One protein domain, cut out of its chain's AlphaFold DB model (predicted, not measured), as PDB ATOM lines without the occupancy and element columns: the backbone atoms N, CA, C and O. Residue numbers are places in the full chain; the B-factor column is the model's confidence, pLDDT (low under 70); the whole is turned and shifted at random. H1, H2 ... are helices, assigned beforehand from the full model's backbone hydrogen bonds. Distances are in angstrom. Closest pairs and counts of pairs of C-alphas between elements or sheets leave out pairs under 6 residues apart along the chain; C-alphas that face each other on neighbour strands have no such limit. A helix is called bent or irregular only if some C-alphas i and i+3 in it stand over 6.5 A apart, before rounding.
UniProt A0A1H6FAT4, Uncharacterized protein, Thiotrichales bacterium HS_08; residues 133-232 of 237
ATOM      1  N   GLU A 133     175.057 174.538 118.202       83.12
ATOM      2  CA  GLU A 133     174.576 173.367 117.460       83.12
ATOM      3  C   GLU A 133     175.773 172.479 117.105       83.12
ATOM      4  O   GLU A 133     175.772 171.290 117.428       83.12
ATOM      5  N   ILE A 134     176.843 173.061 116.552       84.44
ATOM      6  CA  ILE A 134     178.049 172.303 116.184       84.44
ATOM      7  C   ILE A 134     178.772 171.753 117.418       84.44
ATOM      8  O   ILE A 134     179.205 170.600 117.401       84.44
ATOM      9  N   LEU A 135     178.855 172.502 118.523       87.44
ATOM     10  CA  LEU A 135     179.368 171.956 119.786       87.44
ATOM     11  C   LEU A 135     178.543 170.745 120.241       87.44
ATOM     12  O   LEU A 135     179.107 169.728 120.628       87.44
ATOM     13  N   SER A 136     177.215 170.801 120.146       87.38
ATOM     14  CA  SER A 136     176.360 169.667 120.525       87.38
ATOM     15  C   SER A 136     176.603 168.434 119.651       87.38
ATOM     16  O   SER A 136     176.517 167.307 120.134       87.38
ATOM     17  N   VAL A 137     176.959 168.636 118.384       86.25
ATOM     18  CA  VAL A 137     177.326 167.573 117.437       86.25
ATOM     19  C   VAL A 137     178.694 166.994 117.781       86.25
ATOM     20  O   VAL A 137     178.856 165.777 117.841       86.25
ATOM     21  N   LEU A 138     179.671 167.849 118.090       87.94
ATOM     22  CA  LEU A 138     180.990 167.423 118.554       87.94
ATOM     23  C   LEU A 138     180.911 166.601 119.845       87.94
ATOM     24  O   LEU A 138     181.677 165.654 120.014       87.94
ATOM     25  N   ALA A 139     179.959 166.916 120.726       90.19
ATOM     26  CA  ALA A 139     179.713 166.155 121.947       90.19
ATOM     27  C   ALA A 139     179.197 164.725 121.689       90.19
ATOM     28  O   ALA A 139     179.297 163.883 122.580       90.19
ATOM     29  N   GLN A 140     178.669 164.426 120.495       88.00
ATOM     30  CA  GLN A 140     178.240 163.070 120.116       88.00
ATOM     31  C   GLN A 140     179.417 162.164 119.744       88.00
ATOM     32  O   GLN A 140     179.262 160.945 119.696       88.00
ATOM     33  N   ILE A 141     180.596 162.737 119.480       86.88
ATOM     34  CA  ILE A 141     181.806 161.975 119.178       86.88
ATOM     35  C   ILE A 141     182.423 161.530 120.514       86.88
ATOM     36  O   ILE A 141     182.884 162.394 121.265       86.88
ATOM     37  N   PRO A 142     182.485 160.217 120.821       87.94
ATOM     38  CA  PRO A 142     182.917 159.735 122.137       87.94
ATOM     39  C   PRO A 142     184.281 160.280 122.580       87.94
ATOM     40  O   PRO A 142     184.442 160.692 123.726       87.94
ATOM     41  N   ASP A 143     185.237 160.383 121.652       88.50
ATOM     42  CA  ASP A 143     186.597 160.861 121.940       88.50
ATOM     43  C   ASP A 143     186.677 162.367 122.255       88.50
ATOM     44  O   ASP A 143     187.667 162.838 122.822       88.50
ATOM     45  N   LEU A 144     185.649 163.140 121.889       90.00
ATOM     46  CA  LEU A 144     185.569 164.587 122.123       90.00
ATOM     47  C   LEU A 144     184.580 164.958 123.229       90.00
ATOM     48  O   LEU A 144     184.706 166.040 123.802       90.00
ATOM     49  N   GLN A 145     183.640 164.068 123.557       90.75
ATOM     50  CA  GLN A 145     182.496 164.331 124.428       90.75
ATOM     51  C   GLN A 145     182.872 165.089 125.704       90.75
ATOM     52  O   GLN A 145     182.375 166.189 125.935       90.75
ATOM     53  N   GLN A 146     183.792 164.552 126.511       92.00
ATOM     54  CA  GLN A 146     184.155 165.172 127.788       92.00
ATOM     55  C   GLN A 146     184.778 166.566 127.611       92.00
ATOM     56  O   GLN A 146     184.502 167.476 128.389       92.00
ATOM     57  N   GLN A 147     185.608 166.753 126.582       92.31
ATOM     58  CA  GLN A 147     186.250 168.044 126.318       92.31
ATOM     59  C   GLN A 147     185.225 169.094 125.883       92.31
ATOM     60  O   GLN A 147     185.317 170.248 126.296       92.31
ATOM     61  N   VAL A 148     184.238 168.690 125.085       92.31
ATOM     62  CA  VAL A 148     183.157 169.568 124.628       92.31
ATOM     63  C   VAL A 148     182.206 169.921 125.772       92.31
ATOM     64  O   VAL A 148     181.837 171.084 125.906       92.31
ATOM     65  N   VAL A 149     181.871 168.962 126.640       92.12
ATOM     66  CA  VAL A 149     181.066 169.213 127.850       92.12
ATOM     67  C   VAL A 149     181.757 170.224 128.770       92.12
ATOM     68  O   VAL A 149     181.111 171.153 129.254       92.12
ATOM     69  N   ASP A 150     183.073 170.102 128.968       92.50
ATOM     70  CA  ASP A 150     183.853 171.088 129.723       92.50
ATOM     71  C   ASP A 150     183.750 172.490 129.093       92.50
ATOM     72  O   ASP A 150     183.532 173.469 129.806       92.50
ATOM     73  N   ILE A 151     183.903 172.593 127.766       92.62
ATOM     74  CA  ILE A 151     183.802 173.865 127.030       92.62
ATOM     75  C   ILE A 151     182.412 174.481 127.212       92.62
ATOM     76  O   ILE A 151     182.311 175.651 127.574       92.62
ATOM     77  N   GLN A 152     181.347 173.697 127.023       91.88
ATOM     78  CA  GLN A 152     179.969 174.158 127.202       91.88
ATOM     79  C   GLN A 152     179.722 174.663 128.626       91.88
ATOM     80  O   GLN A 152     179.104 175.712 128.801       91.88
ATOM     81  N   ARG A 153     180.250 173.969 129.641       93.06
ATOM     82  CA  ARG A 153     180.140 174.400 131.039       93.06
ATOM     83  C   ARG A 153     180.800 175.760 131.272       93.06
ATOM     84  O   ARG A 153     180.165 176.640 131.841       93.06
ATOM     85  N   TYR A 154     182.045 175.947 130.828       93.88
ATOM     86  CA  TYR A 154     182.744 177.229 131.002       93.88
ATOM     87  C   TYR A 154     182.076 178.364 130.221       93.88
ATOM     88  O   TYR A 154     182.053 179.504 130.680       93.88
ATOM     89  N   TYR A 155     181.499 178.055 129.059       92.12
ATOM     90  CA  TYR A 155     180.743 179.027 128.280       92.12
ATOM     91  C   TYR A 155     179.469 179.466 129.018       92.12
ATOM     92  O   TYR A 155     179.223 180.660 129.166       92.12
ATOM     93  N   GLN A 156     178.707 178.517 129.571       91.81
ATOM     94  CA  GLN A 156     177.524 178.805 130.393       91.81
ATOM     95  C   GLN A 156     177.865 179.607 131.654       91.81
ATOM     96  O   GLN A 156     177.100 180.483 132.060       91.81
ATOM     97  N   GLU A 157     179.010 179.328 132.274       94.38
ATOM     98  CA  GLU A 157     179.499 180.084 133.425       94.38
ATOM     99  C   GLU A 157     179.803 181.542 133.051       94.38
ATOM    100  O   GLU A 157     179.369 182.466 133.743       94.38
ATOM    101  N   ALA A 158     180.450 181.771 131.905       93.56
ATOM    102  CA  ALA A 158     180.691 183.120 131.405       93.56
ATOM    103  C   ALA A 158     179.389 183.847 131.010       93.56
ATOM    104  O   ALA A 158     179.224 185.033 131.306       93.56
ATOM    105  N   GLU A 159     178.422 183.144 130.414       91.75
ATOM    106  CA  GLU A 159     177.089 183.702 130.156       91.75
ATOM    107  C   GLU A 159     176.362 184.083 131.449       91.75
ATOM    108  O   GLU A 159     175.688 185.116 131.496       91.75
ATOM    109  N   ALA A 160     176.485 183.280 132.508       93.12
ATOM    110  CA  ALA A 160     175.913 183.602 133.810       93.12
ATOM    111  C   ALA A 160     176.550 184.868 134.406       93.12
ATOM    112  O   ALA A 160     175.816 185.736 134.888       93.12
ATOM    113  N   LEU A 161     177.875 185.031 134.290       93.62
ATOM    114  CA  LEU A 161     178.566 186.268 134.681       93.62
ATOM    115  C   LEU A 161     178.082 187.483 133.877       93.62
ATOM    116  O   LEU A 161     177.919 188.563 134.440       93.62
ATOM    117  N   SER A 162     177.774 187.319 132.586       93.88
ATOM    118  CA  SER A 162     177.262 188.418 131.745       93.88
ATOM    119  C   SER A 162     175.912 188.983 132.217       93.88
ATOM    120  O   SER A 162     175.564 190.115 131.883       93.88
ATOM    121  N   LYS A 163     175.144 188.207 132.997       93.56
ATOM    122  CA  LYS A 163     173.814 188.580 133.515       93.56
ATOM    123  C   LYS A 163     173.878 189.303 134.862       93.56
ATOM    124  O   LYS A 163     172.841 189.729 135.367       93.56
ATOM    125  N   GLN A 164     175.061 189.421 135.461       92.38
ATOM    126  CA  GLN A 164     175.261 190.039 136.768       92.38
ATOM    127  C   GLN A 164     176.279 191.170 136.658       92.38
ATOM    128  O   GLN A 164     177.376 190.975 136.145       92.38
ATOM    129  N   LEU A 165     175.927 192.360 137.149       93.75
ATOM    130  CA  LEU A 165     176.866 193.478 137.163       93.75
ATOM    131  C   LEU A 165     178.063 193.176 138.076       93.75
ATOM    132  O   LEU A 165     177.859 192.722 139.206       93.75
ATOM    133  N   PRO A 166     179.296 193.481 137.637       92.88
ATOM    134  CA  PRO A 166     180.476 193.277 138.458       92.88
ATOM    135  C   PRO A 166     180.480 194.286 139.608       92.88
ATOM    136  O   PRO A 166     180.459 195.496 139.387       92.88
ATOM    137  N   VAL A 167     180.497 193.788 140.844       84.62
ATOM    138  CA  VAL A 167     180.558 194.628 142.054       84.62
ATOM    139  C   VAL A 167     181.990 195.105 142.319       84.62
ATOM    140  O   VAL A 167     182.197 196.182 142.874       84.62
ATOM    141  N   ASP A 168     182.974 194.325 141.873       84.81
ATOM    142  CA  ASP A 168     184.402 194.578 142.015       84.81
ATOM    143  C   ASP A 168     185.200 193.920 140.867       84.81
ATOM    144  O   ASP A 168     184.645 193.397 139.895       84.81
ATOM    145  N   ASP A 169     186.525 193.957 140.986       89.38
ATOM    146  CA  ASP A 169     187.465 193.415 140.004       89.38
ATOM    147  C   ASP A 169     187.459 191.878 139.902       89.38
ATOM    148  O   ASP A 169     187.977 191.341 138.919       89.38
ATOM    149  N   SER A 170     186.880 191.153 140.866       91.25
ATOM    150  CA  SER A 170     186.898 189.682 140.871       91.25
ATOM    151  C   SER A 170     186.132 189.096 139.686       91.25
ATOM    152  O   SER A 170     186.571 188.114 139.092       91.25
ATOM    153  N   ALA A 171     185.038 189.742 139.275       93.00
ATOM    154  CA  ALA A 171     184.254 189.327 138.117       93.00
ATOM    155  C   ALA A 171     185.058 189.429 136.811       93.00
ATOM    156  O   ALA A 171     184.952 188.552 135.956       93.00
ATOM    157  N   PHE A 172     185.906 190.454 136.678       94.19
ATOM    158  CA  PHE A 172     186.810 190.592 135.533       94.19
ATOM    159  C   PHE A 172     187.889 189.514 135.541       94.19
ATOM    160  O   PHE A 172     188.090 188.852 134.532       94.19
ATOM    161  N   GLN A 173     188.529 189.282 136.690       94.62
ATOM    162  CA  GLN A 173     189.545 188.231 136.824       94.62
ATOM    163  C   GLN A 173     188.971 186.844 136.518       94.62
ATOM    164  O   GLN A 173     189.615 186.034 135.852       94.62
ATOM    165  N   HIS A 174     187.752 186.577 136.989       95.12
ATOM    166  CA  HIS A 174     187.061 185.329 136.708       95.12
ATOM    167  C   HIS A 174     186.753 185.197 135.212       95.12
ATOM    168  O   HIS A 174     187.028 184.159 134.611       95.12
ATOM    169  N   LEU A 175     186.258 186.264 134.587       95.56
ATOM    170  CA  LEU A 175     185.980 186.267 133.158       95.56
ATOM    171  C   LEU A 175     187.250 186.069 132.315       95.56
ATOM    172  O   LEU A 175     187.244 185.244 131.405       95.56
ATOM    173  N   ASP A 176     188.355 186.735 132.653       95.06
ATOM    174  CA  ASP A 176     189.649 186.571 131.976       95.06
ATOM    175  C   ASP A 176     190.164 185.125 132.084       95.06
ATOM    176  O   ASP A 176     190.675 184.550 131.112       95.06
ATOM    177  N   ALA A 177     189.994 184.505 133.258       96.12
ATOM    178  CA  ALA A 177     190.333 183.105 133.475       96.12
ATOM    179  C   ALA A 177     189.461 182.173 132.617       96.12
ATOM    180  O   ALA A 177     189.996 181.267 131.973       96.12
ATOM    181  N   LEU A 178     188.148 182.417 132.546       95.94
ATOM    182  CA  LEU A 178     187.225 181.642 131.713       95.94
ATOM    183  C   LEU A 178     187.543 181.784 130.223       95.94
ATOM    184  O   LEU A 178     187.633 180.772 129.530       95.94
ATOM    185  N   VAL A 179     187.787 183.002 129.731       94.75
ATOM    186  CA  VAL A 179     188.182 183.253 128.333       94.75
ATOM    187  C   VAL A 179     189.477 182.512 127.997       94.75
ATOM    188  O   VAL A 179     189.566 181.837 126.965       94.75
ATOM    189  N   SER A 180     190.468 182.568 128.888       94.62
ATOM    190  CA  SER A 180     191.748 181.871 128.712       94.62
ATOM    191  C   SER A 180     191.577 180.349 128.703       94.62
ATOM    192  O   SER A 180     192.155 179.658 127.854       94.62
ATOM    193  N   LEU A 181     190.760 179.814 129.616       94.38
ATOM    194  CA  LEU A 181     190.443 178.388 129.699       94.38
ATOM    195  C   LEU A 181     189.690 177.906 128.461       94.38
ATOM    196  O   LEU A 181     190.089 176.896 127.883       94.38
ATOM    197  N   LEU A 182     188.657 178.631 128.027       93.75
ATOM    198  CA  LEU A 182     187.880 178.333 126.823       93.75
ATOM    199  C   LEU A 182     188.777 178.308 125.590       93.75
ATOM    200  O   LEU A 182     188.800 177.315 124.866       93.75
ATOM    201  N   THR A 183     189.588 179.350 125.400       90.75
ATOM    202  CA  THR A 183     190.528 179.445 124.271       90.75
ATOM    203  C   THR A 183     191.524 178.285 124.278       90.75
ATOM    204  O   THR A 183     191.783 177.661 123.246       90.75
ATOM    205  N   THR A 184     192.059 177.943 125.452       91.81
ATOM    206  CA  THR A 184     193.027 176.850 125.607       91.81
ATOM    207  C   THR A 184     192.389 175.485 125.362       91.81
ATOM    208  O   THR A 184     192.950 174.674 124.623       91.81
ATOM    209  N   LYS A 185     191.217 175.220 125.948       91.19
ATOM    210  CA  LYS A 185     190.460 173.972 125.766       91.19
ATOM    211  C   LYS A 185     190.051 173.796 124.311       91.19
ATOM    212  O   LYS A 185     190.237 172.712 123.767       91.19
ATOM    213  N   TRP A 186     189.604 174.866 123.661       90.06
ATOM    214  CA  TRP A 186     189.280 174.859 122.241       90.06
ATOM    215  C   TRP A 186     190.499 174.525 121.379       90.06
ATOM    216  O   TRP A 186     190.489 173.568 120.600       90.06
ATOM    217  N   LYS A 187     191.614 175.240 121.575       87.00
ATOM    218  CA  LYS A 187     192.860 174.994 120.836       87.00
ATOM    219  C   LYS A 187     193.377 173.569 121.044       87.00
ATOM    220  O   LYS A 187     193.774 172.919 120.078       87.00
ATOM    221  N   ASN A 188     193.299 173.059 122.270       89.06
ATOM    222  CA  ASN A 188     193.795 171.735 122.643       89.06
ATOM    223  C   ASN A 188     192.788 170.598 122.449       89.06
ATOM    224  O   ASN A 188     193.146 169.458 122.739       89.06
ATOM    225  N   LEU A 189     191.582 170.879 121.941       87.75
ATOM    226  CA  LEU A 189     190.597 169.853 121.615       87.75
ATOM    227  C   LEU A 189     191.227 168.841 120.649       87.75
ATOM    228  O   LEU A 189     191.666 169.225 119.558       87.75
ATOM    229  N   LYS A 190     191.310 167.582 121.088       86.69
ATOM    230  CA  LYS A 190     191.926 166.448 120.379       86.69
ATOM    231  C   LYS A 190     191.071 165.204 120.571       86.69
ATOM    232  O   LYS A 190     190.704 164.907 121.698       86.69
ATOM    233  N   GLY A 191     190.798 164.458 119.505       78.06
ATOM    234  CA  GLY A 191     190.126 163.161 119.591       78.06
ATOM    235  C   GLY A 191     191.102 162.043 119.259       78.06
ATOM    236  O   GLY A 191     191.773 162.107 118.229       78.06
ATOM    237  N   GLY A 192     191.200 161.031 120.121       73.62
ATOM    238  CA  GLY A 192     191.891 159.797 119.755       73.62
ATOM    239  C   GLY A 192     191.229 159.203 118.511       73.62
ATOM    240  O   GLY A 192     190.016 159.083 118.471       73.62
ATOM    241  N   GLY A 193     191.995 158.900 117.462       76.38
ATOM    242  CA  GLY A 193     191.441 158.287 116.246       76.38
ATOM    243  C   GLY A 193     190.684 159.223 115.291       76.38
ATOM    244  O   GLY A 193     190.124 158.739 114.309       76.38
ATOM    245  N   ILE A 194     190.688 160.543 115.519       85.50
ATOM    246  CA  ILE A 194     190.183 161.522 114.542       85.50
ATOM    247  C   ILE A 194     191.367 162.065 113.730       85.50
ATOM    248  O   ILE A 194     192.290 162.628 114.327       85.50
ATOM    249  N   PRO A 195     191.370 161.931 112.390       88.31
ATOM    250  CA  PRO A 195     192.403 162.531 111.549       88.31
ATOM    251  C   PRO A 195     192.490 164.049 111.740       88.31
ATOM    252  O   PRO A 195     191.477 164.720 111.954       88.31
ATOM    253  N   ALA A 196     193.706 164.592 111.655       87.00
ATOM    254  CA  ALA A 196     193.973 166.001 111.946       87.00
ATOM    255  C   ALA A 196     193.143 166.955 111.071       87.00
ATOM    256  O   ALA A 196     192.593 167.921 111.594       87.00
ATOM    257  N   ASP A 197     192.987 166.638 109.784       89.38
ATOM    258  CA  ASP A 197     192.254 167.471 108.822       89.38
ATOM    259  C   ASP A 197     190.749 167.520 109.130       89.38
ATOM    260  O   ASP A 197     190.135 168.584 109.094       89.38
ATOM    261  N   ILE A 198     190.160 166.390 109.542       89.56
ATOM    262  CA  ILE A 198     188.758 166.329 109.984       89.56
ATOM    263  C   ILE A 198     188.570 167.145 111.262       89.56
ATOM    264  O   ILE A 198     187.625 167.922 111.371       89.56
ATOM    265  N   LEU A 199     189.473 166.998 112.233       88.62
ATOM    266  CA  LEU A 199     189.397 167.756 113.479       88.62
ATOM    267  C   LEU A 199     189.551 169.265 113.237       88.62
ATOM    268  O   LEU A 199     188.879 170.057 113.898       88.62
ATOM    269  N   HIS A 200     190.412 169.660 112.298       89.19
ATOM    270  CA  HIS A 200     190.563 171.049 111.876       89.19
ATOM    271  C   HIS A 200     189.267 171.582 111.261       89.19
ATOM    272  O   HIS A 200     188.735 172.579 111.743       89.19
ATOM    273  N   PHE A 201     188.707 170.869 110.281       90.38
ATOM    274  CA  PHE A 201     187.444 171.233 109.640       90.38
ATOM    275  C   PHE A 201     186.301 171.389 110.652       90.38
ATOM    276  O   PHE A 201     185.569 172.378 110.642       90.38
ATOM    277  N   LEU A 202     186.166 170.440 111.582       88.38
ATOM    278  CA  LEU A 202     185.140 170.494 112.621       88.38
ATOM    279  C   LEU A 202     185.304 171.710 113.549       88.38
ATOM    280  O   LEU A 202     184.309 172.315 113.954       88.38
ATOM    281  N   LYS A 203     186.548 172.081 113.876       88.31
ATOM    282  CA  LYS A 203     186.852 173.287 114.657       88.31
ATOM    283  C   LYS A 203     186.502 174.566 113.905       88.31
ATOM    284  O   LYS A 203     185.966 175.487 114.512       88.31
ATOM    285  N   GLU A 204     186.785 174.631 112.611       88.19
ATOM    286  CA  GLU A 204     186.417 175.787 111.789       88.19
ATOM    287  C   GLU A 204     184.898 175.942 111.698       88.19
ATOM    288  O   GLU A 204     184.377 177.025 111.967       88.19
ATOM    289  N   CYS A 205     184.178 174.843 111.448       87.00
ATOM    290  CA  CYS A 205     182.715 174.816 111.443       87.00
ATOM    291  C   CYS A 205     182.107 175.342 112.747       87.00
ATOM    292  O   CYS A 205     181.134 176.084 112.708       87.00
ATOM    293  N   ALA A 206     182.681 174.977 113.894       84.19
ATOM    294  CA  ALA A 206     182.179 175.401 115.195       84.19
ATOM    295  C   ALA A 206     182.549 176.842 115.578       84.19
ATOM    296  O   ALA A 206     181.897 177.397 116.451       84.19
ATOM    297  N   GLY A 207     183.599 177.432 115.000       81.69
ATOM    298  CA  GLY A 207     184.023 178.798 115.317       81.69
ATOM    299  C   GLY A 207     183.323 179.846 114.452       81.69
ATOM    300  O   GLY A 207     182.461 180.582 114.918       81.69
ATOM    301  N   SER A 208     183.720 179.919 113.181       79.38
ATOM    302  CA  SER A 208     183.258 180.935 112.218       79.38
ATOM    303  C   SER A 208     182.603 180.343 110.969       79.38
ATOM    304  O   SER A 208     182.270 181.081 110.045       79.38
ATOM    305  N   GLY A 209     182.459 179.019 110.917       83.25
ATOM    306  CA  GLY A 209     182.203 178.290 109.682       83.25
ATOM    307  C   GLY A 209     183.506 177.930 108.962       83.25
ATOM    308  O   GLY A 209     184.511 178.638 109.062       83.25
ATOM    309  N   ALA A 210     183.483 176.810 108.240       86.44
ATOM    310  CA  ALA A 210     184.575 176.374 107.375       86.44
ATOM    311  C   ALA A 210     184.293 176.761 105.916       86.44
ATOM    312  O   ALA A 210     183.138 176.788 105.484       86.44
ATOM    313  N   ASN A 211     185.347 177.022 105.138       87.81
ATOM    314  CA  ASN A 211     185.214 177.202 103.691       87.81
ATOM    315  C   ASN A 211     184.724 175.886 103.057       87.81
ATOM    316  O   ASN A 211     185.195 174.808 103.415       87.81
ATOM    317  N   ILE A 212     183.808 175.963 102.090       85.19
ATOM    318  CA  ILE A 212     183.320 174.793 101.351       85.19
ATOM    319  C   ILE A 212     184.455 174.022 100.663       85.19
ATOM    320  O   ILE A 212     184.392 172.799 100.568       85.19
ATOM    321  N   GLU A 213     185.517 174.713 100.247       87.81
ATOM    322  CA  GLU A 213     186.713 174.100  99.659       87.81
ATOM    323  C   GLU A 213     187.479 173.216 100.654       87.81
ATOM    324  O   GLU A 213     188.175 172.291 100.241       87.81
ATOM    325  N   ALA A 214     187.318 173.448 101.962       87.75
ATOM    326  CA  ALA A 214     187.899 172.604 103.003       87.75
ATOM    327  C   ALA A 214     187.146 171.271 103.171       87.75
ATOM    328  O   ALA A 214     187.636 170.379 103.859       87.75
ATOM    329  N   MET A 215     185.970 171.099 102.551       87.94
ATOM    330  CA  MET A 215     185.203 169.855 102.609       87.94
ATOM    331  C   MET A 215     185.712 168.845 101.571       87.94
ATOM    332  O   MET A 215     185.179 168.729 100.466       87.94
ATOM    333  N   THR A 216     186.745 168.086 101.939       92.19
ATOM    334  CA  THR A 216     187.316 167.038 101.080       92.19
ATOM    335  C   THR A 216     186.427 165.781 101.017       92.19
ATOM    336  O   THR A 216     185.578 165.570 101.896       92.19
ATOM    337  N   PRO A 217     186.606 164.902 100.009       92.06
ATOM    338  CA  PRO A 217     185.900 163.622  99.938       92.06
ATOM    339  C   PRO A 217     186.065 162.761 101.199       92.06
ATOM    340  O   PRO A 217     185.114 162.099 101.615       92.06
ATOM    341  N   GLU A 218     187.236 162.803 101.833       91.81
ATOM    342  CA  GLU A 218     187.548 162.069 103.062       91.81
ATOM    343  C   GLU A 218     186.742 162.601 104.252       91.81
ATOM    344  O   GLU A 218     186.159 161.815 105.001       91.81
ATOM    345  N   ILE A 219     186.646 163.927 104.400       91.62
ATOM    346  CA  ILE A 219     185.824 164.567 105.441       91.62
ATOM    347  C   ILE A 219     184.353 164.207 105.239       91.62
ATOM    348  O   ILE A 219     183.659 163.827 106.185       91.62
ATOM    349  N   LEU A 220     183.875 164.276 103.996       90.56
ATOM    350  CA  LEU A 220     182.490 163.972 103.659       90.56
ATOM    351  C   LEU A 220     182.146 162.494 103.903       90.56
ATOM    352  O   LEU A 220     181.067 162.199 104.422       90.56
ATOM    353  N   ALA A 221     183.051 161.571 103.564       91.75
ATOM    354  CA  ALA A 221     182.904 160.149 103.871       91.75
ATOM    355  C   ALA A 221     182.852 159.915 105.387       91.75
ATOM    356  O   ALA A 221     181.910 159.293 105.877       91.75
ATOM    357  N   TRP A 222     183.785 160.507 106.137       91.19
ATOM    358  CA  TRP A 222     183.851 160.372 107.592       91.19
ATOM    359  C   TRP A 222     182.595 160.906 108.299       91.19
ATOM    360  O   TRP A 222     182.059 160.262 109.204       91.19
ATOM    361  N   LEU A 223     182.072 162.059 107.861       89.19
ATOM    362  CA  LEU A 223     180.828 162.628 108.389       89.19
ATOM    363  C   LEU A 223     179.613 161.748 108.077       89.19
ATOM    364  O   LEU A 223     178.730 161.604 108.926       89.19
ATOM    365  N   LYS A 224     179.553 161.154 106.877       90.31
ATOM    366  CA  LYS A 224     178.476 160.233 106.480       90.31
ATOM    367  C   LYS A 224     178.493 158.945 107.290       90.31
ATOM    368  O   LYS A 224     177.444 158.554 107.791       90.31
ATOM    369  N   GLU A 225     179.657 158.320 107.447       89.88
ATOM    370  CA  GLU A 225     179.824 157.080 108.221       89.88
ATOM    371  C   GLU A 225     179.348 157.229 109.669       89.88
ATOM    372  O   GLU A 225     178.838 156.281 110.264       89.88
ATOM    373  N   ARG A 226     179.467 158.438 110.224       86.50
ATOM    374  CA  ARG A 226     179.051 158.764 111.592       86.50
ATOM    375  C   ARG A 226     177.666 159.403 111.688       86.50
ATOM    376  O   ARG A 226     177.258 159.775 112.782       86.50
ATOM    377  N   GLY A 227     176.944 159.548 110.574       85.56
ATOM    378  CA  GLY A 227     175.607 160.148 110.549       85.56
ATOM    379  C   GLY A 227     175.572 161.639 110.909       85.56
ATOM    380  O   GLY A 227     174.518 162.155 111.258       85.56
ATOM    381  N   LEU A 228     176.701 162.346 110.822       86.31
ATOM    382  CA  LEU A 228     176.830 163.743 111.259       86.31
ATOM    383  C   LEU A 228     176.540 164.753 110.139       86.31
ATOM    384  O   LEU A 228     176.390 165.940 110.409       86.31
ATOM    385  N   LEU A 229     176.442 164.307 108.882       85.00
ATOM    386  CA  LEU A 229     176.337 165.199 107.718       85.00
ATOM    387  C   LEU A 229     175.146 166.173 107.804       85.00
ATOM    388  O   LEU A 229     175.275 167.330 107.424       85.00
ATOM    389  N   HIS A 230     174.008 165.735 108.349       84.62
ATOM    390  CA  HIS A 230     172.801 166.562 108.491       84.62
ATOM    391  C   HIS A 230     172.947 167.735 109.473       84.62
ATOM    392  O   HIS A 230     172.083 168.608 109.531       84.62
ATOM    393  N   SER A 231     174.011 167.730 110.275       82.38
ATOM    394  CA  SER A 231     174.240 168.712 111.330       82.38
ATOM    395  C   SER A 231     175.003 169.933 110.837       82.38
ATOM    396  O   SER A 231     175.086 170.926 111.551       82.38
ATOM    397  N   PHE A 232     175.546 169.865 109.623       84.69
ATOM    398  CA  PHE A 232     176.254 170.960 108.981       84.69
ATOM    399  C   PHE A 232     175.346 171.577 107.921       84.69
ATOM    400  O   PHE A 232     174.694 170.874 107.147       84.69
TER     401      PHE A 232
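AT A GLANCE: This is residues 133 to 232 of the 237 residues of an uncharacterized protein of Thiotrichales bacterium HS_08 (UniProt A0A1H6FAT4). A long helical hairpin, H2 and H3, is joined to a small, loosely built head of three shorter helices, H1, H4 and H5, at its open end. H1 packs on the first part of H2, H4 packs on H1, and H5 sits at the far end of the head near H4, while residues 163 to 170 at the hairpin's turn stick out at the opposite end of the longest axis. The printed part has 100 residues with five named helices, H1 to H5 in order, and no named strand; its class is all helix. It is loose, with a radius of gyration of the C-alphas of 15.9 A, and spans 52 by 25 by 20 A.

IN THESE COORDINATES: H1 holds residues 133 to 138, beginning at C-alpha 133 at (174.576, 173.367, 117.460). H2 holds residues 142 to 162 and is 30.8 A long from first to last C-alpha; it is irregular, with C-alphas 143 and 146 7.7 A apart. H3 holds residues 170 to 188 and is 26.5 A long, from C-alpha 170 at (186.898, 189.682, 140.871). H4 holds residues 196 to 207 and is 16.6 A long. H5 holds residues 217 to 225 and is 12.2 A long, ending at C-alpha 225 at (179.824, 157.080, 108.221).

HOW THE PARTS SIT: H1 and H2 form a helical hairpin and touch, with the C-alphas of Leu 138 and Leu 144 closest at 6.5 A. They run opposite ways at a steep tilt of 37 degrees, only just beyond shallow. H2 touches H1 with residues 144 to 152 alone. H2 and H3 form a second helical hairpin and touch, opposite ways at a shallow tilt of 22 degrees; their closest C-alphas are those of Ile 151 and Leu 182, 6.1 A apart. H3 and H4 are only just apart, with closest C-alphas 8.1 A from each other. H4 touches H1 with residues 202 to 206 alone, opposite ways at a shallow tilt of 24 degrees; the C-alphas of Ile 134 and Ala 206 are closest at 5.3 A. With two of these three touching pairs at a shallow tilt, the packing is only just mostly aligned. H5 touches no helix; it is close to H4 but not clearly touching, about perpendicular at 75 degrees, with the C-alphas of Ile 198 and Ile 219 closest at 5.7 A. In H1, H3, H4 and H5 every O i to N i+4 pair is within hydrogen-bond range; in H2 it is 15 of 17.

THE WHOLE: The two C-alphas farthest apart, those of Val 167 and Pro 217, are 52.6 A from each other. Residues 163 to 170, of which 170 belongs to H3, stand free; the body without them spans 46 by 25 by 21 A. The link from H1 to H2 is tight, the other three are short, and there is no long link. The printed part has no cut, and its first and last C-alphas, of Glu 133 and Phe 232, are 9.0 A apart. The mean pLDDT of the printed part is 89.3, and no printed residue is under 70.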